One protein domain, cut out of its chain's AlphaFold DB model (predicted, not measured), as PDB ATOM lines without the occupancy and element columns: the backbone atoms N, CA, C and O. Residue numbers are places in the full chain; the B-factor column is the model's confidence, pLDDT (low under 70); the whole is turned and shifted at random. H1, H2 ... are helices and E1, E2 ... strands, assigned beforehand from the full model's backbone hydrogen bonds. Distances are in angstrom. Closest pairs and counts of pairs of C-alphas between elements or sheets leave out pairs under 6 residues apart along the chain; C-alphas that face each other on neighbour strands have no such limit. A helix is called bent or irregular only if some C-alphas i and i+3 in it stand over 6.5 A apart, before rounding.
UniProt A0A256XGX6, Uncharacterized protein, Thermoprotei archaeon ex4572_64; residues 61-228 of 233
ATOM      1  N   SER A  61      10.101   2.469  38.942       85.38
ATOM      2  CA  SER A  61      11.402   2.201  38.319       85.38
ATOM      3  C   SER A  61      11.285   2.016  36.803       85.38
ATOM      4  O   SER A  61      12.099   2.555  36.057       85.38
ATOM      5  N   LYS A  62      10.242   1.322  36.328       85.88
ATOM      6  CA  LYS A  62      10.003   1.149  34.887       85.88
ATOM      7  C   LYS A  62       9.664   2.479  34.222       85.88
ATOM      8  O   LYS A  62      10.195   2.780  33.160       85.88
ATOM      9  N   LEU A  63       8.822   3.292  34.857       85.38
ATOM     10  CA  LEU A  63       8.447   4.604  34.345       85.38
ATOM     11  C   LEU A  63       9.646   5.559  34.309       85.38
ATOM     12  O   LEU A  63       9.799   6.272  33.324       85.38
ATOM     13  N   LYS A  64      10.523   5.527  35.320       88.12
ATOM     14  CA  LYS A  64      11.797   6.261  35.307       88.12
ATOM     15  C   LYS A  64      12.647   5.852  34.108       88.12
ATOM     16  O   LYS A  64      12.946   6.705  33.288       88.12
ATOM     17  N   ASN A  65      12.895   4.556  33.914       90.00
ATOM     18  CA  ASN A  65      13.678   4.074  32.770       90.00
ATOM     19  C   ASN A  65      13.073   4.496  31.418       90.00
ATOM     20  O   ASN A  65      13.796   4.876  30.501       90.00
ATOM     21  N   VAL A  66      11.743   4.455  31.288       90.56
ATOM     22  CA  VAL A  66      11.049   4.921  30.080       90.56
ATOM     23  C   VAL A  66      11.238   6.425  29.875       90.56
ATOM     24  O   VAL A  66      11.525   6.857  28.762       90.56
ATOM     25  N   ILE A  67      11.091   7.233  30.926       90.69
ATOM     26  CA  ILE A  67      11.285   8.685  30.837       90.69
ATOM     27  C   ILE A  67      12.747   9.025  30.539       90.69
ATOM     28  O   ILE A  67      13.005   9.944  29.763       90.69
ATOM     29  N   ASP A  68      13.698   8.274  31.078       91.44
ATOM     30  CA  ASP A  68      15.126   8.442  30.815       91.44
ATOM     31  C   ASP A  68      15.445   8.174  29.344       91.44
ATOM     32  O   ASP A  68      16.128   8.970  28.695       91.44
ATOM     33  N   GLU A  69      14.869   7.114  28.780       93.88
ATOM     34  CA  GLU A  69      15.004   6.799  27.361       93.88
ATOM     35  C   GLU A  69      14.348   7.872  26.475       93.88
ATOM     36  O   GLU A  69      14.934   8.309  25.483       93.88
ATOM     37  N   LEU A  70      13.177   8.386  26.868       93.38
ATOM     38  CA  LEU A  70      12.537   9.517  26.190       93.38
ATOM     39  C   LEU A  70      13.371  10.808  26.299       93.38
ATOM     40  O   LEU A  70      13.461  11.569  25.338       93.38
ATOM     41  N   ASN A  71      14.015  11.073  27.436       93.12
ATOM     42  CA  ASN A  71      14.944  12.197  27.584       93.12
ATOM     43  C   ASN A  71      16.177  12.026  26.694       93.12
ATOM     44  O   ASN A  71      16.656  13.004  26.118       93.12
ATOM     45  N   SER A  72      16.668  10.797  26.538       94.38
ATOM     46  CA  SER A  72      17.755  10.470  25.614       94.38
ATOM     47  C   SER A  72      17.344  10.740  24.161       94.38
ATOM     48  O   SER A  72      18.062  11.440  23.444       94.38
ATOM     49  N   LEU A  73      16.129  10.332  23.771       95.38
ATOM     50  CA  LEU A  73      15.523  10.678  22.480       95.38
ATOM     51  C   LEU A  73      15.486  12.196  22.262       95.38
ATOM     52  O   LEU A  73      15.928  12.684  21.218       95.38
ATOM     53  N   LEU A  74      15.011  12.964  23.246       94.81
ATOM     54  CA  LEU A  74      14.980  14.427  23.173       94.81
ATOM     55  C   LEU A  74      16.384  15.036  23.069       94.81
ATOM     56  O   LEU A  74      16.589  15.963  22.284       94.81
ATOM     57  N   LYS A  75      17.366  14.491  23.795       95.50
ATOM     58  CA  LYS A  75      18.771  14.918  23.737       95.50
ATOM     59  C   LYS A  75      19.384  14.684  22.367       95.50
ATOM     60  O   LYS A  75      19.911  15.623  21.779       95.50
ATOM     61  N   HIS A  76      19.275  13.481  21.818       96.19
ATOM     62  CA  HIS A  76      19.787  13.199  20.478       96.19
ATOM     63  C   HIS A  76      19.042  13.991  19.399       96.19
ATOM     64  O   HIS A  76      19.653  14.460  18.442       96.19
ATOM     65  N   THR A  77      17.746  14.240  19.593       96.81
ATOM     66  CA  THR A  77      16.974  15.129  18.719       96.81
ATOM     67  C   THR A  77      17.500  16.568  18.775       96.81
ATOM     68  O   THR A  77      17.652  17.205  17.736       96.81
ATOM     69  N   ALA A  78      17.826  17.095  19.958       96.62
ATOM     70  CA  ALA A  78      18.404  18.430  20.113       96.62
ATOM     71  C   ALA A  78      19.783  18.572  19.445       96.62
ATOM     72  O   ALA A  78      20.066  19.611  18.840       96.62
ATOM     73  N   LEU A  79      20.604  17.517  19.486       96.75
ATOM     74  CA  LEU A  79      21.914  17.483  18.828       96.75
ATOM     75  C   LEU A  79      21.815  17.656  17.306       96.75
ATOM     76  O   LEU A  79      22.683  18.296  16.718       96.75
ATOM     77  N   ILE A  80      20.739  17.178  16.666       97.31
ATOM     78  CA  ILE A  80      20.485  17.409  15.229       97.31
ATOM     79  C   ILE A  80      20.397  18.912  14.920       97.31
ATOM     80  O   ILE A  80      20.808  19.354  13.848       97.31
ATOM     81  N   PHE A  81      19.909  19.705  15.876       96.31
ATOM     82  CA  PHE A  81      19.826  21.164  15.798       96.31
ATOM     83  C   PHE A  81      21.045  21.874  16.422       96.31
ATOM     84  O   PHE A  81      21.004  23.087  16.635       96.31
ATOM     85  N   GLY A  82      22.121  21.142  16.733       94.75
ATOM     86  CA  GLY A  82      23.360  21.690  17.291       94.75
ATOM     87  C   GLY A  82      23.223  22.219  18.720       94.75
ATOM     88  O   GLY A  82      23.920  23.165  19.092       94.75
ATOM     89  N   LYS A  83      22.288  21.675  19.509       94.06
ATOM     90  CA  LYS A  83      22.086  22.054  20.911       94.06
ATOM     91  C   LYS A  83      22.299  20.873  21.839       94.06
ATOM     92  O   LYS A  83      21.745  19.799  21.635       94.06
ATOM     93  N   GLU A  84      23.049  21.132  22.898       89.44
ATOM     94  CA  GLU A  84      23.208  20.228  24.025       89.44
ATOM     95  C   GLU A  84      22.367  20.730  25.191       89.44
ATOM     96  O   GLU A  84      22.292  21.932  25.456       89.44
ATOM     97  N   PHE A  85      21.721  19.797  25.877       82.38
ATOM     98  CA  PHE A  85      21.017  20.074  27.114       82.38
ATOM     99  C   PHE A  85      21.400  19.024  28.144       82.38
ATOM    100  O   PHE A  85      21.408  17.823  27.854       82.38
ATOM    101  N   ASP A  86      21.643  19.496  29.359       78.12
ATOM    102  CA  ASP A  86      21.724  18.642  30.528       78.12
ATOM    103  C   ASP A  86      20.326  18.442  31.105       78.12
ATOM    104  O   ASP A  86      19.562  19.394  31.301       78.12
ATOM    105  N   VAL A  87      19.995  17.183  31.376       70.75
ATOM    106  CA  VAL A  87      18.759  16.802  32.052       70.75
ATOM    107  C   VAL A  87      19.151  16.275  33.423       70.75
ATOM    108  O   VAL A  87      19.768  15.219  33.528       70.75
ATOM    109  N   MET A  88      18.814  17.021  34.473       65.88
ATOM    110  CA  MET A  88      18.856  16.504  35.839       65.88
ATOM    111  C   MET A  88      17.489  15.930  36.170       65.88
ATOM    112  O   MET A  88      16.485  16.638  36.100       65.88
ATOM    113  N   LEU A  89      17.458  14.650  36.517       67.75
ATOM    114  CA  LEU A  89      16.231  13.959  36.878       67.75
ATOM    115  C   LEU A  89      16.066  13.987  38.390       67.75
ATOM    116  O   LEU A  89      17.021  13.807  39.141       67.75
ATOM    117  N   SER A  90      14.845  14.270  38.827       74.62
ATOM    118  CA  SER A  90      14.486  14.191  40.238       74.62
ATOM    119  C   SER A  90      14.280  12.734  40.663       74.62
ATOM    120  O   SER A  90      13.987  11.881  39.835       74.62
ATOM    121  N   ASP A  91      14.309  12.456  41.967       74.00
ATOM    122  CA  ASP A  91      13.886  11.137  42.463       74.00
ATOM    123  C   ASP A  91      12.355  10.976  42.521       74.00
ATOM    124  O   ASP A  91      11.852   9.859  42.501       74.00
ATOM    125  N   ASP A  92      11.591  12.070  42.555       81.50
ATOM    126  CA  ASP A  92      10.124  12.063  42.555       81.50
ATOM    127  C   ASP A  92       9.577  11.885  41.130       81.50
ATOM    128  O   ASP A  92       9.843  12.704  40.248       81.50
ATOM    129  N   ILE A  93       8.760  10.848  40.916       79.00
ATOM    130  CA  ILE A  93       8.212  10.493  39.603       79.00
ATOM    131  C   ILE A  93       7.345  11.585  38.966       79.00
ATOM    132  O   ILE A  93       7.425  11.813  37.760       79.00
ATOM    133  N   ILE A  94       6.543  12.306  39.754       78.50
ATOM    134  CA  ILE A  94       5.705  13.398  39.241       78.50
ATOM    135  C   ILE A  94       6.612  14.528  38.762       78.50
ATOM    136  O   ILE A  94       6.382  15.123  37.705       78.50
ATOM    137  N   LYS A  95       7.671  14.815  39.521       82.81
ATOM    138  CA  LYS A  95       8.653  15.830  39.143       82.81
ATOM    139  C   LYS A  95       9.463  15.414  37.913       82.81
ATOM    140  O   LYS A  95       9.614  16.235  37.015       82.81
ATOM    141  N   VAL A  96       9.876  14.149  37.814       86.00
ATOM    142  CA  VAL A  96      10.549  13.579  36.630       86.00
ATOM    143  C   VAL A  96       9.720  13.778  35.365       86.00
ATOM    144  O   VAL A  96      10.245  14.258  34.361       86.00
ATOM    145  N   VAL A  97       8.415  13.486  35.406       83.12
ATOM    146  CA  VAL A  97       7.544  13.708  34.241       83.12
ATOM    147  C   VAL A  97       7.438  15.199  33.911       83.12
ATOM    148  O   VAL A  97       7.533  15.583  32.747       83.12
ATOM    149  N   ASN A  98       7.258  16.063  34.912       83.69
ATOM    150  CA  ASN A  98       7.167  17.505  34.673       83.69
ATOM    151  C   ASN A  98       8.454  18.074  34.057       83.69
ATOM    152  O   ASN A  98       8.389  18.906  33.149       83.69
ATOM    153  N   ASP A  99       9.618  17.620  34.520       87.44
ATOM    154  CA  ASP A  99      10.909  18.030  33.973       87.44
ATOM    155  C   ASP A  99      11.108  17.481  32.550       87.44
ATOM    156  O   ASP A  99      11.558  18.225  31.674       87.44
ATOM    157  N   HIS A 100      10.650  16.256  32.268       88.56
ATOM    158  CA  HIS A 100      10.595  15.709  30.911       88.56
ATOM    159  C   HIS A 100       9.751  16.576  29.964       88.56
ATOM    160  O   HIS A 100      10.188  16.905  28.863       88.56
ATOM    161  N   LEU A 101       8.559  17.008  30.385       86.75
ATOM    162  CA  LEU A 101       7.690  17.856  29.559       86.75
ATOM    163  C   LEU A 101       8.293  19.240  29.305       86.75
ATOM    164  O   LEU A 101       8.243  19.748  28.186       86.75
ATOM    165  N   ARG A 102       8.936  19.841  30.312       88.00
ATOM    166  CA  ARG A 102       9.693  21.087  30.111       88.00
ATOM    167  C   ARG A 102      10.817  20.892  29.105       88.00
ATOM    168  O   ARG A 102      11.124  21.801  28.332       88.00
ATOM    169  N   TYR A 103      11.451  19.726  29.126       89.69
ATOM    170  CA  TYR A 103      12.502  19.416  28.182       89.69
ATOM    171  C   TYR A 103      11.958  19.216  26.761       89.69
ATOM    172  O   TYR A 103      12.497  19.796  25.818       89.69
ATOM    173  N   LEU A 104      10.826  18.519  26.621       90.94
ATOM    174  CA  LEU A 104      10.070  18.393  25.373       90.94
ATOM    175  C   LEU A 104       9.783  19.771  24.756       90.94
ATOM    176  O   LEU A 104      10.043  19.982  23.570       90.94
ATOM    177  N   ASP A 105       9.331  20.736  25.562       90.62
ATOM    178  CA  ASP A 105       9.047  22.103  25.109       90.62
ATOM    179  C   ASP A 105      10.291  22.844  24.601       90.62
ATOM    180  O   ASP A 105      10.222  23.571  23.600       90.62
ATOM    181  N   ARG A 106      11.442  22.642  25.258       92.44
ATOM    182  CA  ARG A 106      12.727  23.209  24.822       92.44
ATOM    183  C   ARG A 106      13.138  22.645  23.468       92.44
ATOM    184  O   ARG A 106      13.464  23.425  22.576       92.44
ATOM    185  N   VAL A 107      13.060  21.332  23.270       94.12
ATOM    186  CA  VAL A 107      13.387  20.710  21.975       94.12
ATOM    187  C   VAL A 107      12.377  21.118  20.897       94.12
ATOM    188  O   VAL A 107      12.770  21.478  19.788       94.12
ATOM    189  N   ALA A 108      11.086  21.198  21.228       92.69
ATOM    190  CA  ALA A 108      10.061  21.706  20.316       92.69
ATOM    191  C   ALA A 108      10.339  23.153  19.870       92.69
ATOM    192  O   ALA A 108      10.013  23.531  18.744       92.69
ATOM    193  N   SER A 109      10.966  23.978  20.716       94.31
ATOM    194  CA  SER A 109      11.377  25.337  20.339       94.31
ATOM    195  C   SER A 109      12.451  25.356  19.243       94.31
ATOM    196  O   SER A 109      12.404  26.226  18.372       94.31
ATOM    197  N   LEU A 110      13.345  24.360  19.215       96.19
ATOM    198  CA  LEU A 110      14.365  24.214  18.172       96.19
ATOM    199  C   LEU A 110      13.733  23.856  16.830       96.19
ATOM    200  O   LEU A 110      14.032  24.493  15.823       96.19
ATOM    201  N   TRP A 111      12.785  22.915  16.836       95.19
ATOM    202  CA  TRP A 111      12.013  22.575  15.642       95.19
ATOM    203  C   TRP A 111      11.260  23.789  15.083       95.19
ATOM    204  O   TRP A 111      11.297  24.062  13.885       95.19
ATOM    205  N   ARG A 112      10.626  24.579  15.957       93.69
ATOM    206  CA  ARG A 112       9.942  25.823  15.570       93.69
ATOM    207  C   ARG A 112      10.896  26.827  14.923       93.69
ATOM    208  O   ARG A 112      10.552  27.389  13.888       93.69
ATOM    209  N   ALA A 113      12.070  27.034  15.519       93.38
ATOM    210  CA  ALA A 113      13.085  27.940  14.988       93.38
ATOM    211  C   ALA A 113      13.614  27.471  13.623       93.38
ATOM    212  O   ALA A 113      13.796  28.285  12.722       93.38
ATOM    213  N   PHE A 114      13.799  26.161  13.452       94.50
ATOM    214  CA  PHE A 114      14.187  25.566  12.178       94.50
ATOM    215  C   PHE A 114      13.104  25.738  11.102       94.50
ATOM    216  O   PHE A 114      13.393  26.184   9.998       94.50
ATOM    217  N   LEU A 115      11.837  25.468  11.419       91.88
ATOM    218  CA  LEU A 115      10.738  25.706  10.478       91.88
ATOM    219  C   LEU A 115      10.671  27.169  10.018       91.88
ATOM    220  O   LEU A 115      10.447  27.444   8.837       91.88
ATOM    221  N   ASP A 116      10.876  28.108  10.943       88.62
ATOM    222  CA  ASP A 116      10.859  29.540  10.643       88.62
ATOM    223  C   ASP A 116      12.066  29.973   9.782       88.62
ATOM    224  O   ASP A 116      11.942  30.925   9.005       88.62
ATOM    225  N   SER A 117      13.203  29.267   9.853       89.69
ATOM    226  CA  SER A 117      14.372  29.550   9.009       89.69
ATOM    227  C   SER A 117      14.221  29.033   7.576       89.69
ATOM    228  O   SER A 117      14.675  29.703   6.649       89.69
ATOM    229  N   VAL A 118      13.538  27.899   7.374       86.62
ATOM    230  CA  VAL A 118      13.390  27.264   6.050       86.62
ATOM    231  C   VAL A 118      12.273  27.883   5.197       86.62
ATOM    232  O   VAL A 118      12.331  27.806   3.974       86.62
ATOM    233  N   ARG A 119      11.271  28.533   5.809       78.69
ATOM    234  CA  ARG A 119      10.158  29.218   5.107       78.69
ATOM    235  C   ARG A 119       9.468  28.345   4.042       78.69
ATOM    236  O   ARG A 119       9.454  28.674   2.862       78.69
ATOM    237  N   LEU A 120       8.826  27.261   4.481       81.44
ATOM    238  CA  LEU A 120       8.187  26.243   3.625       81.44
ATOM    239  C   LEU A 120       7.102  26.737   2.644       81.44
ATOM    240  O   LEU A 120       6.698  25.978   1.767       81.44
ATOM    241  N   GLY A 121       6.616  27.973   2.779       82.69
ATOM    242  CA  GLY A 121       5.508  28.477   1.970       82.69
ATOM    243  C   GLY A 121       4.186  27.753   2.255       82.69
ATOM    244  O   GLY A 121       4.068  26.986   3.212       82.69
ATOM    245  N   ARG A 122       3.161  28.011   1.437       87.94
ATOM    246  CA  ARG A 122       1.917  27.227   1.473       87.94
ATOM    247  C   ARG A 122       2.130  25.898   0.765       87.94
ATOM    248  O   ARG A 122       2.585  25.873  -0.373       87.94
ATOM    249  N   LEU A 123       1.761  24.811   1.430       88.75
ATOM    250  CA  LEU A 123       2.006  23.460   0.943       88.75
ATOM    251  C   LEU A 123       0.941  22.511   1.488       88.75
ATOM    252  O   LEU A 123       0.615  22.563   2.671       88.75
ATOM    253  N   SER A 124       0.417  21.637   0.635       92.06
ATOM    254  CA  SER A 124      -0.457  20.536   1.034       92.06
ATOM    255  C   SER A 124       0.106  19.253   0.443       92.06
ATOM    256  O   SER A 124       0.288  19.168  -0.769       92.06
ATOM    257  N   LEU A 125       0.445  18.296   1.302       92.81
ATOM    258  CA  LEU A 125       1.000  17.003   0.916       92.81
ATOM    259  C   LEU A 125       0.235  15.888   1.615       92.81
ATOM    260  O   LEU A 125      -0.169  16.026   2.768       92.81
ATOM    261  N   THR A 126       0.081  14.769   0.916       94.56
ATOM    262  CA  THR A 126      -0.328  13.494   1.504       94.56
ATOM    263  C   THR A 126       0.843  12.544   1.358       94.56
ATOM    264  O   THR A 126       1.327  12.342   0.248       94.56
ATOM    265  N   LEU A 127       1.309  12.020   2.483       94.75
ATOM    266  CA  LEU A 127       2.495  11.182   2.588       94.75
ATOM    267  C   LEU A 127       2.086   9.841   3.195       94.75
ATOM    268  O   LEU A 127       1.151   9.777   3.991       94.75
ATOM    269  N   ARG A 128       2.764   8.764   2.841       94.44
ATOM    270  CA  ARG A 128       2.542   7.422   3.366       94.44
ATOM    271  C   ARG A 128       3.620   7.059   4.384       94.44
ATOM    272  O   ARG A 128       4.799   7.359   4.211       94.44
ATOM    273  N   ALA A 129       3.211   6.353   5.432       94.62
ATOM    274  CA  ALA A 129       4.104   5.664   6.354       94.62
ATOM    275  C   ALA A 129       3.622   4.222   6.545       94.62
ATOM    276  O   ALA A 129       2.488   3.986   6.962       94.62
ATOM    277  N   ASP A 130       4.485   3.243   6.274       92.62
ATOM    278  CA  ASP A 130       4.124   1.831   6.460       92.62
ATOM    279  C   ASP A 130       3.948   1.482   7.939       92.62
ATOM    280  O   ASP A 130       3.052   0.716   8.295       92.62
ATOM    281  N   LYS A 131       4.775   2.083   8.802       93.62
ATOM    282  CA  LYS A 131       4.653   2.035  10.260       93.62
ATOM    283  C   LYS A 131       4.929   3.408  10.850       93.62
ATOM    284  O   LYS A 131       5.949   4.017  10.534       93.62
ATOM    285  N   LEU A 132       4.045   3.856  11.735       94.38
ATOM    286  CA  LEU A 132       4.138   5.158  12.379       94.38
ATOM    287  C   LEU A 132       4.137   5.012  13.902       94.38
ATOM    288  O   LEU A 132       3.112   4.695  14.506       94.38
ATOM    289  N   TYR A 133       5.292   5.269  14.513       94.44
ATOM    290  CA  TYR A 133       5.459   5.323  15.963       94.44
ATOM    291  C   TYR A 133       5.163   6.730  16.467       94.44
ATOM    292  O   TYR A 133       5.716   7.708  15.961       94.44
ATOM    293  N   VAL A 134       4.312   6.843  17.486       91.44
ATOM    294  CA  VAL A 134       3.890   8.144  18.020       91.44
ATOM    295  C   VAL A 134       4.158   8.198  19.527       91.44
ATOM    296  O   VAL A 134       3.261   7.914  20.316       91.44
ATOM    297  N   PRO A 135       5.384   8.556  19.958       89.19
ATOM    298  CA  PRO A 135       5.711   8.665  21.386       89.19
ATOM    299  C   PRO A 135       4.995   9.832  22.080       89.19
ATOM    300  O   PRO A 135       4.790   9.798  23.294       89.19
ATOM    301  N   TYR A 136       4.581  10.842  21.307       86.62
ATOM    302  CA  TYR A 136       3.915  12.038  21.808       86.62
ATOM    303  C   TYR A 136       2.726  12.422  20.936       86.62
ATOM    304  O   TYR A 136       2.869  12.518  19.715       86.62
ATOM    305  N   ILE A 137       1.627  12.841  21.561       82.69
ATOM    306  CA  ILE A 137       0.581  13.641  20.911       82.69
ATOM    307  C   ILE A 137       0.410  14.930  21.711       82.69
ATOM    308  O   ILE A 137      -0.088  14.923  22.835       82.69
ATOM    309  N   SER A 138       0.813  16.061  21.129       77.00
ATOM    310  CA  SER A 138       0.854  17.356  21.827       77.00
ATOM    311  C   SER A 138       1.759  17.307  23.072       77.00
ATOM    312  O   SER A 138       2.963  17.142  22.919       77.00
ATOM    313  N   HIS A 139       1.203  17.434  24.284       74.31
ATOM    314  CA  HIS A 139       1.938  17.336  25.559       74.31
ATOM    315  C   HIS A 139       1.601  16.039  26.316       74.31
ATOM    316  O   HIS A 139       1.752  15.970  27.538       74.31
ATOM    317  N   SER A 140       1.085  15.037  25.602       79.62
ATOM    318  CA  SER A 140       0.718  13.737  26.157       79.62
ATOM    319  C   SER A 140       1.733  12.681  25.738       79.62
ATOM    320  O   SER A 140       2.082  12.594  24.559       79.62
ATOM    321  N   LEU A 141       2.179  11.874  26.701       83.94
ATOM    322  CA  LEU A 141       3.016  10.700  26.455       83.94
ATOM    323  C   LEU A 141       2.121   9.548  26.000       83.94
ATOM    324  O   LEU A 141       1.273   9.096  26.766       83.94
ATOM    325  N   THR A 142       2.301   9.076  24.766       84.38
ATOM    326  CA  THR A 142       1.413   8.091  24.124       84.38
ATOM    327  C   THR A 142       2.150   6.795  23.799       84.38
ATOM    328  O   THR A 142       2.188   6.343  22.658       84.38
ATOM    329  N   LEU A 143       2.743   6.177  24.820       86.00
ATOM    330  CA  LEU A 143       3.630   5.013  24.682       86.00
ATOM    331  C   LEU A 143       2.929   3.766  24.129       86.00
ATOM    332  O   LEU A 143       3.579   2.887  23.568       86.00
ATOM    333  N   HIS A 144       1.600   3.711  24.224       84.56
ATOM    334  CA  HIS A 144       0.805   2.688  23.551       84.56
ATOM    335  C   HIS A 144       1.081   2.664  22.037       84.56
ATOM    336  O   HIS A 144       1.368   1.599  21.506       84.56
ATOM    337  N   TYR A 145       1.171   3.823  21.373       85.19
ATOM    338  CA  TYR A 145       1.483   3.912  19.936       85.19
ATOM    339  C   TYR A 145       2.973   3.726  19.599       85.19
ATOM    340  O   TYR A 145       3.378   3.825  18.440       85.19
ATOM    341  N   VAL A 146       3.816   3.483  20.607       88.75
ATOM    342  CA  VAL A 146       5.192   2.995  20.419       88.75
ATOM    343  C   VAL A 146       5.210   1.467  20.436       88.75
ATOM    344  O   VAL A 146       5.864   0.850  19.592       88.75
ATOM    345  N   LYS A 147       4.459   0.859  21.365       85.38
ATOM    346  CA  LYS A 147       4.258  -0.595  21.431       85.38
ATOM    347  C   LYS A 147       3.490  -1.101  20.202       85.38
ATOM    348  O   LYS A 147       3.906  -2.074  19.580       85.38
ATOM    349  N   GLU A 148       2.425  -0.398  19.829       87.44
ATOM    350  CA  GLU A 148       1.492  -0.744  18.755       87.44
ATOM    351  C   GLU A 148       1.408   0.416  17.745       87.44
ATOM    352  O   GLU A 148       0.541   1.284  17.852       87.44
ATOM    353  N   PRO A 149       2.350   0.499  16.784       91.88
ATOM    354  CA  PRO A 149       2.368   1.581  15.803       91.88
ATOM    355  C   PRO A 149       1.212   1.479  14.810       91.88
ATOM    356  O   PRO A 149       0.772   0.384  14.444       91.88
ATOM    357  N   PHE A 150       0.803   2.621  14.258       91.62
ATOM    358  CA  PHE A 150      -0.154   2.630  13.154       91.62
ATOM    359  C   PHE A 150       0.474   2.013  11.908       91.62
ATOM    360  O   PHE A 150       1.580   2.387  11.518       91.62
ATOM    361  N   SER A 151      -0.239   1.079  11.283       92.38
ATOM    362  CA  SER A 151       0.193   0.426  10.046       92.38
ATOM    363  C   SER A 151      -0.488   1.065   8.836       92.38
ATOM    364  O   SER A 151      -1.680   1.359   8.896       92.38
ATOM    365  N   ASN A 152       0.249   1.240   7.735       92.25
ATOM    366  CA  ASN A 152      -0.240   1.847   6.486       92.25
ATOM    367  C   ASN A 152      -0.923   3.213   6.695       92.25
ATOM    368  O   ASN A 152      -1.996   3.480   6.149       92.25
ATOM    369  N   ALA A 153      -0.316   4.071   7.512       94.19
ATOM    370  CA  ALA A 153      -0.861   5.384   7.815       94.19
ATOM    371  C   ALA A 153      -0.680   6.350   6.633       94.19
ATOM    372  O   ALA A 153       0.375   6.397   5.994       94.19
ATOM    373  N   LEU A 154      -1.702   7.167   6.390       95.69
ATOM    374  CA  LEU A 154      -1.622   8.351   5.542       95.69
ATOM    375  C   LEU A 154      -1.447   9.583   6.428       95.69
ATOM    376  O   LEU A 154      -2.191   9.799   7.384       95.69
ATOM    377  N   VAL A 155      -0.461  10.405   6.101       96.00
ATOM    378  CA  VAL A 155      -0.105  11.622   6.817       96.00
ATOM    379  C   VAL A 155      -0.390  12.816   5.914       96.00
ATOM    380  O   VAL A 155       0.330  13.076   4.952       96.00
ATOM    381  N   GLU A 156      -1.450  13.559   6.225       95.06
ATOM    382  CA  GLU A 156      -1.796  14.793   5.517       95.06
ATOM    383  C   GLU A 156      -1.118  15.977   6.213       95.06
ATOM    384  O   GLU A 156      -1.422  16.296   7.365       95.06
ATOM    385  N   MET A 157      -0.225  16.664   5.512       93.94
ATOM    386  CA  MET A 157       0.417  17.886   5.981       93.94
ATOM    387  C   MET A 157      -0.151  19.086   5.229       93.94
ATOM    388  O   MET A 157      -0.084  19.145   4.008       93.94
ATOM    389  N   ASN A 158      -0.651  20.076   5.964       92.25
ATOM    390  CA  ASN A 158      -1.216  21.302   5.408       92.25
ATOM    391  C   ASN A 158      -0.577  22.528   6.061       92.25
ATOM    392  O   ASN A 158      -0.850  22.807   7.229       92.25
ATOM    393  N   ILE A 159       0.231  23.274   5.309       89.31
ATOM    394  CA  ILE A 159       0.873  24.532   5.707       89.31
ATOM    395  C   ILE A 159       0.090  25.705   5.115       89.31
ATOM    396  O   ILE A 159      -0.090  25.812   3.904       89.31
ATOM    397  N   LEU A 160      -0.381  26.592   5.986       85.12
ATOM    398  CA  LEU A 160      -1.336  27.655   5.669       85.12
ATOM    399  C   LEU A 160      -0.664  29.012   5.410       85.12
ATOM    400  O   LEU A 160      -1.257  29.901   4.787       85.12
ATOM    401  N   THR A 161       0.566  29.198   5.890       79.06
ATOM    402  CA  THR A 161       1.232  30.505   5.949       79.06
ATOM    403  C   THR A 161       2.703  30.435   5.561       79.06
ATOM    404  O   THR A 161       3.412  29.504   5.924       79.06
ATOM    405  N   GLU A 162       3.172  31.487   4.890       69.44
ATOM    406  CA  GLU A 162       4.539  31.566   4.360       69.44
ATOM    407  C   GLU A 162       5.552  32.146   5.360       69.44
ATOM    408  O   GLU A 162       6.673  31.660   5.461       69.44
ATOM    409  N   ARG A 163       5.173  33.191   6.118       69.31
ATOM    410  CA  ARG A 163       6.109  33.948   6.982       69.31
ATOM    411  C   ARG A 163       6.459  33.254   8.296       69.31
ATOM    412  O   ARG A 163       7.557  33.424   8.807       69.31
ATOM    413  N   LYS A 164       5.501  32.529   8.860       78.81
ATOM    414  CA  LYS A 164       5.643  31.723  10.073       78.81
ATOM    415  C   LYS A 164       4.976  30.412   9.752       78.81
ATOM    416  O   LYS A 164       3.779  30.441   9.491       78.81
ATOM    417  N   VAL A 165       5.707  29.306   9.717       82.25
ATOM    418  CA  VAL A 165       5.127  28.022   9.301       82.25
ATOM    419  C   VAL A 165       4.022  27.658  10.289       82.25
ATOM    420  O   VAL A 165       4.298  27.374  11.455       82.25
ATOM    421  N   SER A 166       2.770  27.731   9.843       87.00
ATOM    422  CA  SER A 166       1.586  27.341  10.603       87.00
ATOM    423  C   SER A 166       0.771  26.389   9.753       87.00
ATOM    424  O   SER A 166       0.752  26.492   8.527       87.00
ATOM    425  N   GLY A 167       0.148  25.416  10.396       91.00
ATOM    426  CA  GLY A 167      -0.426  24.301   9.680       91.00
ATOM    427  C   GLY A 167      -0.722  23.131  10.588       91.00
ATOM    428  O   GLY A 167      -0.463  23.173  11.792       91.00
ATOM    429  N   ASN A 168      -1.261  22.080   9.994       94.19
ATOM    430  CA  ASN A 168      -1.597  20.859  10.699       94.19
ATOM    431  C   ASN A 168      -1.040  19.638   9.978       94.19
ATOM    432  O   ASN A 168      -0.939  19.620   8.755       94.19
ATOM    433  N   VAL A 169      -0.706  18.637  10.779       94.94
ATOM    434  CA  VAL A 169      -0.414  17.275  10.361       94.94
ATOM    435  C   VAL A 169      -1.555  16.406  10.876       94.94
ATOM    436  O   VAL A 169      -1.941  16.509  12.045       94.94
ATOM    437  N   ARG A 170      -2.134  15.595   9.998       95.06
ATOM    438  CA  ARG A 170      -3.218  14.662  10.311       95.06
ATOM    439  C   ARG A 170      -2.762  13.255   9.992       95.06
ATOM    440  O   ARG A 170      -2.150  13.045   8.954       95.06
ATOM    441  N   ILE A 171      -3.077  12.318  10.872       94.81
ATOM    442  CA  ILE A 171      -2.791  10.898  10.687       94.81
ATOM    443  C   ILE A 171      -4.116  10.203  10.413       94.81
ATOM    444  O   ILE A 171      -5.037  10.298  11.228       94.81
ATOM    445  N   LYS A 172      -4.193   9.504   9.286       95.44
ATOM    446  CA  LYS A 172      -5.328   8.676   8.898       95.44
ATOM    447  C   LYS A 172      -4.907   7.223   8.757       95.44
ATOM    448  O   LYS A 172      -3.823   6.940   8.250       95.44
ATOM    449  N   VAL A 173      -5.777   6.313   9.175       92.44
ATOM    450  CA  VAL A 173      -5.624   4.867   8.963       92.44
ATOM    451  C   VAL A 173      -6.924   4.380   8.339       92.44
ATOM    452  O   VAL A 173      -7.980   4.485   8.953       92.44
ATOM    453  N   GLY A 174      -6.865   3.924   7.087       91.06
ATOM    454  CA  GLY A 174      -8.080   3.738   6.291       91.06
ATOM    455  C   GLY A 174      -8.816   5.068   6.088       91.06
ATOM    456  O   GLY A 174      -8.222   6.051   5.634       91.06
ATOM    457  N   GLU A 175     -10.103   5.108   6.431       88.31
ATOM    458  CA  GLU A 175     -10.930   6.319   6.329       88.31
ATOM    459  C   GLU A 175     -10.895   7.182   7.603       88.31
ATOM    460  O   GLU A 175     -11.212   8.375   7.549       88.31
ATOM    461  N   ASP A 176     -10.421   6.620   8.716       91.88
ATOM    462  CA  ASP A 176     -10.506   7.235  10.036       91.88
ATOM    463  C   ASP A 176      -9.392   8.249  10.287       91.88
ATOM    464  O   ASP A 176      -8.207   8.000  10.045       91.88
ATOM    465  N   LEU A 177      -9.772   9.408  10.833       91.81
ATOM    466  CA  LEU A 177      -8.839  10.400  11.356       91.81
ATOM    467  C   LEU A 177      -8.449  10.025  12.788       91.81
ATOM    468  O   LEU A 177      -9.224  10.229  13.719       91.81
ATOM    469  N   ILE A 178      -7.223   9.542  12.960       89.25
ATOM    470  CA  ILE A 178      -6.735   9.051  14.252       89.25
ATOM    471  C   ILE A 178      -6.180  10.184  15.115       89.25
ATOM    472  O   ILE A 178      -6.400  10.233  16.323       89.25
ATOM    473  N   ALA A 179      -5.449  11.116  14.502       89.25
ATOM    474  CA  ALA A 179      -4.857  12.232  15.227       89.25
ATOM    475  C   ALA A 179      -4.702  13.472  14.350       89.25
ATOM    476  O   ALA A 179      -4.487  13.396  13.139       89.25
ATOM    477  N   LYS A 180      -4.747  14.638  14.997       92.19
ATOM    478  CA  LYS A 180      -4.451  15.939  14.401       92.19
ATOM    479  C   LYS A 180      -3.547  16.721  15.341       92.19
ATOM    480  O   LYS A 180      -3.833  16.839  16.527       92.19
ATOM    481  N   MET A 181      -2.483  17.290  14.794       92.56
ATOM    482  CA  MET A 181      -1.500  18.071  15.541       92.56
ATOM    483  C   MET A 181      -1.019  19.262  14.720       92.56
ATOM    484  O   MET A 181      -1.120  19.270  13.493       92.56
ATOM    485  N   GLU A 182      -0.502  20.294  15.379       92.75
ATOM    486  CA  GLU A 182       0.110  21.415  14.665       92.75
ATOM    487  C   GLU A 182       1.488  21.018  14.134       92.75
ATOM    488  O   GLU A 182       2.264  20.371  14.841       92.75
ATOM    489  N   ILE A 183       1.837  21.479  12.930       92.50
ATOM    490  CA  ILE A 183       3.142  21.191  12.302       92.50
ATOM    491  C   ILE A 183       4.336  21.635  13.165       92.50
ATOM    492  O   ILE A 183       5.429  21.087  13.079       92.50
ATOM    493  N   ARG A 184       4.110  22.618  14.040       92.69
ATOM    494  CA  ARG A 184       5.102  23.206  14.947       92.69
ATOM    495  C   ARG A 184       5.344  22.390  16.222       92.69
ATOM    496  O   ARG A 184       6.116  22.829  17.077       92.69
ATOM    497  N   THR A 185       4.650  21.269  16.402       93.00
ATOM    498  CA  THR A 185       4.855  20.364  17.541       93.00
ATOM    499  C   THR A 185       5.981  19.377  17.261       93.00
ATOM    500  O   THR A 185       6.255  19.047  16.108       93.00
ATOM    501  N   LEU A 186       6.616  18.872  18.321       92.88
ATOM    502  CA  LEU A 186       7.616  17.814  18.177       92.88
ATOM    503  C   LEU A 186       6.983  16.499  17.693       92.88
ATOM    504  O   LEU A 186       7.581  15.795  16.887       92.88
ATOM    505  N   SER A 187       5.737  16.224  18.102       93.38
ATOM    506  CA  SER A 187       4.918  15.130  17.567       93.38
ATOM    507  C   SER A 187       4.860  15.158  16.042       93.38
ATOM    508  O   SER A 187       5.126  14.146  15.402       93.38
ATOM    509  N   ALA A 188       4.570  16.323  15.451       94.50
ATOM    510  CA  ALA A 188       4.497  16.464  14.002       94.50
ATOM    511  C   ALA A 188       5.845  16.182  13.333       94.50
ATOM    512  O   ALA A 188       5.879  15.523  12.303       94.50
ATOM    513  N   MET A 189       6.951  16.630  13.932       95.81
ATOM    514  CA  MET A 189       8.291  16.346  13.419       95.81
ATOM    515  C   MET A 189       8.596  14.843  13.416       95.81
ATOM    516  O   MET A 189       9.034  14.325  12.392       95.81
ATOM    517  N   TYR A 190       8.322  14.134  14.519       96.19
ATOM    518  CA  TYR A 190       8.500  12.680  14.581       96.19
ATOM    519  C   TYR A 190       7.572  11.936  13.624       96.19
ATOM    520  O   TYR A 190       7.959  10.923  13.059       96.19
ATOM    521  N   VAL A 191       6.346  12.413  13.422       95.88
ATOM    522  CA  VAL A 191       5.416  11.803  12.464       95.88
ATOM    523  C   VAL A 191       5.921  11.986  11.038       95.88
ATOM    524  O   VAL A 191       6.039  11.012  10.301       95.88
ATOM    525  N   LEU A 192       6.269  13.217  10.657       95.88
ATOM    526  CA  LEU A 192       6.746  13.530   9.312       95.88
ATOM    527  C   LEU A 192       8.053  12.798   8.992       95.88
ATOM    528  O   LEU A 192       8.202  12.321   7.871       95.88
ATOM    529  N   SER A 193       8.963  12.637   9.959       97.06
ATOM    530  CA  SER A 193      10.238  11.944   9.736       97.06
ATOM    531  C   SER A 193      10.094  10.492   9.286       97.06
ATOM    532  O   SER A 193      10.992   9.958   8.641       97.06
ATOM    533  N   GLN A 194       8.960   9.860   9.576       96.62
ATOM    534  CA  GLN A 194       8.686   8.455   9.270       96.62
ATOM    535  C   GLN A 194       7.945   8.249   7.941       96.62
ATOM    536  O   GLN A 194       7.575   7.122   7.618       96.62
ATOM    537  N   THR A 195       7.694   9.318   7.185       96.25
ATOM    538  CA  THR A 195       6.943   9.261   5.925       96.25
ATOM    539  C   THR A 195       7.856   9.181   4.703       96.25
ATOM    540  O   THR A 195       9.059   9.444   4.782       96.25
ATOM    541  N   ASP A 196       7.285   8.853   3.547       89.44
ATOM    542  CA  ASP A 196       7.907   9.086   2.248       89.44
ATOM    543  C   ASP A 196       7.950  10.596   1.958       89.44
ATOM    544  O   ASP A 196       7.100  11.146   1.278       89.44
ATOM    545  N   LEU A 197       8.965  11.285   2.492       86.25
ATOM    546  CA  LEU A 197       9.140  12.753   2.534       86.25
ATOM    547  C   LEU A 197       8.900  13.538   1.217       86.25
ATOM    548  O   LEU A 197       8.890  14.771   1.233       86.25
ATOM    549  N   GLY A 198       8.670  12.857   0.094       79.12
ATOM    550  CA  GLY A 198       8.080  13.407  -1.119       79.12
ATOM    551  C   GLY A 198       8.907  14.549  -1.694       79.12
ATOM    552  O   GLY A 198      10.132  14.522  -1.664       79.12
ATOM    553  N   ASN A 199       8.222  15.581  -2.188       82.38
ATOM    554  CA  ASN A 199       8.851  16.776  -2.757       82.38
ATOM    555  C   ASN A 199       9.088  17.884  -1.707       82.38
ATOM    556  O   ASN A 199       8.976  19.070  -2.024       82.38
ATOM    557  N   MET A 200       9.355  17.534  -0.444       87.12
ATOM    558  CA  MET A 200       9.738  18.533   0.561       87.12
ATOM    559  C   MET A 200      11.094  19.178   0.223       87.12
ATOM    560  O   MET A 200      11.939  18.542  -0.407       87.12
ATOM    561  N   PRO A 201      11.358  20.422   0.671       88.81
ATOM    562  CA  PRO A 201      12.668  21.042   0.490       88.81
ATOM    563  C   PRO A 201      13.796  20.202   1.098       88.81
ATOM    564  O   PRO A 201      13.662  19.726   2.227       88.81
ATOM    565  N   ASN A 202      14.929  20.088   0.394       91.44
ATOM    566  CA  ASN A 202      16.056  19.223   0.780       91.44
ATOM    567  C   ASN A 202      16.495  19.404   2.237       91.44
ATOM    568  O   ASN A 202      16.715  18.423   2.936       91.44
ATOM    569  N   GLN A 203      16.548  20.644   2.727       91.81
ATOM    570  CA  GLN A 203      16.932  20.917   4.111       91.81
ATOM    571  C   GLN A 203      15.965  20.280   5.126       91.81
ATOM    572  O   GLN A 203      16.409  19.748   6.140       91.81
ATOM    573  N   ILE A 204      14.651  20.292   4.856       93.06
ATOM    574  CA  ILE A 204      13.662  19.589   5.690       93.06
ATOM    575  C   ILE A 204      13.889  18.084   5.604       93.06
ATOM    576  O   ILE A 204      13.901  17.417   6.635       93.06
ATOM    577  N   VAL A 205      14.080  17.564   4.389       95.12
ATOM    578  CA  VAL A 205      14.265  16.130   4.139       95.12
ATOM    579  C   VAL A 205      15.473  15.598   4.909       95.12
ATOM    580  O   VAL A 205      15.346  14.637   5.661       95.12
ATOM    581  N   GLU A 206      16.625  16.257   4.799       95.31
ATOM    582  CA  GLU A 206      17.857  15.871   5.494       95.31
ATOM    583  C   GLU A 206      17.700  15.891   7.019       95.31
ATOM    584  O   GLU A 206      18.141  14.966   7.705       95.31
ATOM    585  N   THR A 207      17.053  16.924   7.569       96.94
ATOM    586  CA  THR A 207      16.782  17.006   9.009       96.94
ATOM    587  C   THR A 207      15.829  15.903   9.458       96.94
ATOM    588  O   THR A 207      16.090  15.244  10.462       96.94
ATOM    589  N   LEU A 208      14.747  15.665   8.718       96.94
ATOM    590  CA  LEU A 208      13.764  14.641   9.051       96.94
ATOM    591  C   LEU A 208      14.344  13.226   8.942       96.94
ATOM    592  O   LEU A 208      14.043  12.403   9.799       96.94
ATOM    593  N   ILE A 209      15.243  12.950   7.993       97.12
ATOM    594  CA  ILE A 209      15.974  11.673   7.933       97.12
ATOM    595  C   ILE A 209      16.789  11.456   9.215       97.12
ATOM    596  O   ILE A 209      16.650  10.417   9.855       97.12
ATOM    597  N   LYS A 210      17.560  12.458   9.659       97.75
ATOM    598  CA  LYS A 210      18.325  12.360  10.918       97.75
ATOM    599  C   LYS A 210      17.411  12.125  12.122       97.75
ATOM    600  O   LYS A 210      17.726  11.320  12.994       97.75
ATOM    601  N   VAL A 211      16.264  12.808  12.164       97.75
ATOM    602  CA  VAL A 211      15.263  12.636  13.230       97.75
ATOM    603  C   VAL A 211      14.676  11.226  13.210       97.75
ATOM    604  O   VAL A 211      14.482  10.646  14.275       97.75
ATOM    605  N   ARG A 212      14.392  10.662  12.029       96.81
ATOM    606  CA  ARG A 212      13.894   9.288  11.877       96.81
ATOM    607  C   ARG A 212      14.878   8.279  12.444       96.81
ATOM    608  O   ARG A 212      14.472   7.407  13.205       96.81
ATOM    609  N   ASP A 213      16.152   8.416  12.093       96.31
ATOM    610  CA  ASP A 213      17.182   7.466  12.500       96.31
ATOM    611  C   ASP A 213      17.359   7.480  14.027       96.31
ATOM    612  O   ASP A 213      17.383   6.423  14.657       96.31
ATOM    613  N   VAL A 214      17.366   8.672  14.638       96.94
ATOM    614  CA  VAL A 214      17.347   8.821  16.102       96.94
ATOM    615  C   VAL A 214      16.078   8.205  16.696       96.94
ATOM    616  O   VAL A 214      16.160   7.408  17.626       96.94
ATOM    617  N   LEU A 215      14.897   8.527  16.161       96.69
ATOM    618  CA  LEU A 215      13.631   7.996  16.669       96.69
ATOM    619  C   LEU A 215      13.625   6.463  16.677       96.69
ATOM    620  O   LEU A 215      13.272   5.867  17.691       96.69
ATOM    621  N   TYR A 216      14.032   5.821  15.582       95.50
ATOM    622  CA  TYR A 216      14.020   4.362  15.473       95.50
ATOM    623  C   TYR A 216      14.994   3.686  16.442       95.50
ATOM    624  O   TYR A 216      14.621   2.683  17.044       95.50
ATOM    625  N   GLN A 217      16.168   4.274  16.693       94.94
ATOM    626  CA  GLN A 217      17.101   3.768  17.710       94.94
ATOM    627  C   GLN A 217      16.477   3.720  19.114       94.94
ATOM    628  O   GLN A 217      16.733   2.788  19.876       94.94
ATOM    629  N   HIS A 218      15.652   4.711  19.453       95.75
ATOM    630  CA  HIS A 218      14.991   4.793  20.756       95.75
ATOM    631  C   HIS A 218      13.691   3.981  20.821       95.75
ATOM    632  O   HIS A 218      13.357   3.440  21.870       95.75
ATOM    633  N   VAL A 219      12.958   3.850  19.712       94.06
ATOM    634  CA  VAL A 219      11.713   3.064  19.654       94.06
ATOM    635  C   VAL A 219      11.950   1.610  20.051       94.06
ATOM    636  O   VAL A 219      11.145   1.056  20.797       94.06
ATOM    637  N   ASP A 220      13.040   0.993  19.598       91.06
ATOM    638  CA  ASP A 220      13.318  -0.411  19.919       91.06
ATOM    639  C   ASP A 220      13.589  -0.614  21.417       91.06
ATOM    640  O   ASP A 220      13.027  -1.522  22.032       91.06
ATOM    641  N   ARG A 221      14.341   0.299  22.044       93.06
ATOM    642  CA  ARG A 221      14.575   0.298  23.498       93.06
ATOM    643  C   ARG A 221      13.305   0.586  24.287       93.06
ATOM    644  O   ARG A 221      13.028  -0.078  25.281       93.06
ATOM    645  N   LEU A 222      12.493   1.543  23.836       92.94
ATOM    646  CA  LEU A 222      11.201   1.832  24.455       92.94
ATOM    647  C   LEU A 222      10.287   0.607  24.403       92.94
ATOM    648  O   LEU A 222       9.658   0.286  25.405       92.94
ATOM    649  N   LYS A 223      10.232  -0.120  23.283       90.38
ATOM    650  CA  LYS A 223       9.461  -1.369  23.198       90.38
ATOM    651  C   LYS A 223       9.945  -2.416  24.190       90.38
ATOM    652  O   LYS A 223       9.108  -3.075  24.798       90.38
ATOM    653  N   GLU A 224      11.254  -2.559  24.369       89.75
ATOM    654  CA  GLU A 224      11.823  -3.471  25.363       89.75
ATOM    655  C   GLU A 224      11.411  -3.068  26.786       89.75
ATOM    656  O   GLU A 224      10.883  -3.894  27.528       89.75
ATOM    657  N   LEU A 225      11.537  -1.787  27.140       89.31
ATOM    658  CA  LEU A 225      11.134  -1.262  28.451       89.31
ATOM    659  C   LEU A 225       9.625  -1.390  28.717       89.31
ATOM    660  O   LEU A 225       9.203  -1.567  29.861       89.31
ATOM    661  N   LEU A 226       8.810  -1.295  27.663       85.88
ATOM    662  CA  LEU A 226       7.358  -1.473  27.714       85.88
ATOM    663  C   LEU A 226       6.940  -2.947  27.649       85.88
ATOM    664  O   LEU A 226       5.792  -3.279  27.962       85.88
ATOM    665  N   SER A 227       7.843  -3.844  27.251       79.88
ATOM    666  CA  SER A 227       7.589  -5.276  27.266       79.88
ATOM    667  C   SER A 227       7.565  -5.763  28.718       79.88
ATOM    668  O   SER A 227       8.428  -5.435  29.529       79.88
ATOM    669  N   ASN A 228       6.539  -6.533  29.078       70.62
ATOM    670  CA  ASN A 228       6.398  -7.122  30.414       70.62
ATOM    671  C   ASN A 228       6.247  -6.102  31.558       70.62
ATOM    672  O   ASN A 228       6.684  -6.345  32.690       70.62
TER     673      ASN A 228
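This is residues 61 to 228 of the 233 residues of an uncharacterized protein of Thermoprotei archaeon ex4572_64 (UniProt A0A256XGX6). A twisted sheet of four strands forms a wall, with the short helix H4 over one face; beyond H4, three long helices run at shallow tilts to one another, H1 side by side with H2 on one hand and with H5 on the other, and H4 packs on the sheet, on H2 and on H5. Strands E1 and E3 bend sharply, and the small helix H3 packs on the last part of H5. The printed part has 168 residues, with five named helices and five named strands in the order H1 H2 E1 E2 H3 E3 E4 E5 H4 H5. The sheet's order is E1, E3, E4, E5, antiparallel throughout, and the class is mixed, helices and strands. The whole is compact, with a radius of gyration of the C-alphas of 15.5 A and spans of 46 by 34 by 23 A.

In the sheet, E1 (residues 123 to 132) and E5 (residues 176 to 182) are edge strands, and E3 (residues 150 to 159) and E4 (residues 167 to 173) are inner strands. E3, E4 and E5 make a meander, each strand the antiparallel neighbour of the one before; E3 and E4 are a hairpin, and so are E4 and E5. Within hydrogen-bond range are N 127 and O 155 at 2.9 A, N 156 and O 170 at 2.9 A, and N 169 and O 181 at 2.8 A. E1 bends by 84 degrees at residue 129, and E3 by 70 degrees at residue 153. H4 (residues 186 to 193) is on the sheet at a height over the sheet of 7.6 A. H5 (residues 202 to 226), the hub, touches H4 with residues 208 to 215 alone; the closest C-alphas, of Ser 193 and Leu 208, are 4.5 A apart, and the tilt of 72 degrees is only just about perpendicular. H1 (residues 61 to 80) touches H5, with C-alphas of Leu 73 and His 218 closest at 6.2 A, at a shallow tilt of 14 degrees, opposite ways. H2 (residues 93 to 118) touches H1, with C-alphas of Ala 78 and Val 107 closest at 5.8 A, at a shallow tilt of 18 degrees, the same way. H2 also touches H4 with residues 104 to 111 alone, the C-alphas of Ala 108 and Leu 186 being closest at 5.1 A. H3 (residues 144 to 147) touches residues 219 to 226 of H5; the closest C-alphas, of Lys 147 and Lys 223, are 5.5 A apart. E2 (residues 140 to 142) pairs with no named strand, but its residues 140 to 141 pair antiparallel with residues 136 to 137. Every O i to N i+4 pair is within hydrogen-bond range in H1, H2 and H4, and 20 of 21 in H5; H3 is too short for such a pair.

H1 begins at C-alpha 61, (11.402, 2.201, 38.319), and is 29.1 A long. H2 measures 37.9 A, E1 21.7 A, E3 23.2 A, E4 20.1 A, E5 18.3 A and H4 10.6 A; E2 and H3 are short, 6.0 A and 5.2 A. E1 begins at C-alpha 123, (2.006, 23.460, 0.943). H5, 35.1 A, ends at C-alpha 226, (7.358, -1.473, 27.714); it has a kink of 27 degrees near residue 218 and is neither bent nor irregular, but only just: C-alphas 217 and 220 are 6.1 A apart.

The two C-alphas farthest apart, of Arg 163 and Asn 228, are 47.3 A from each other. The printed part has no cut, and the link from H1 to H2, residues 81 to 92, is long. The mean pLDDT of the printed part is 89.7, and residues 88 to 89 and 162 to 163 are under 70.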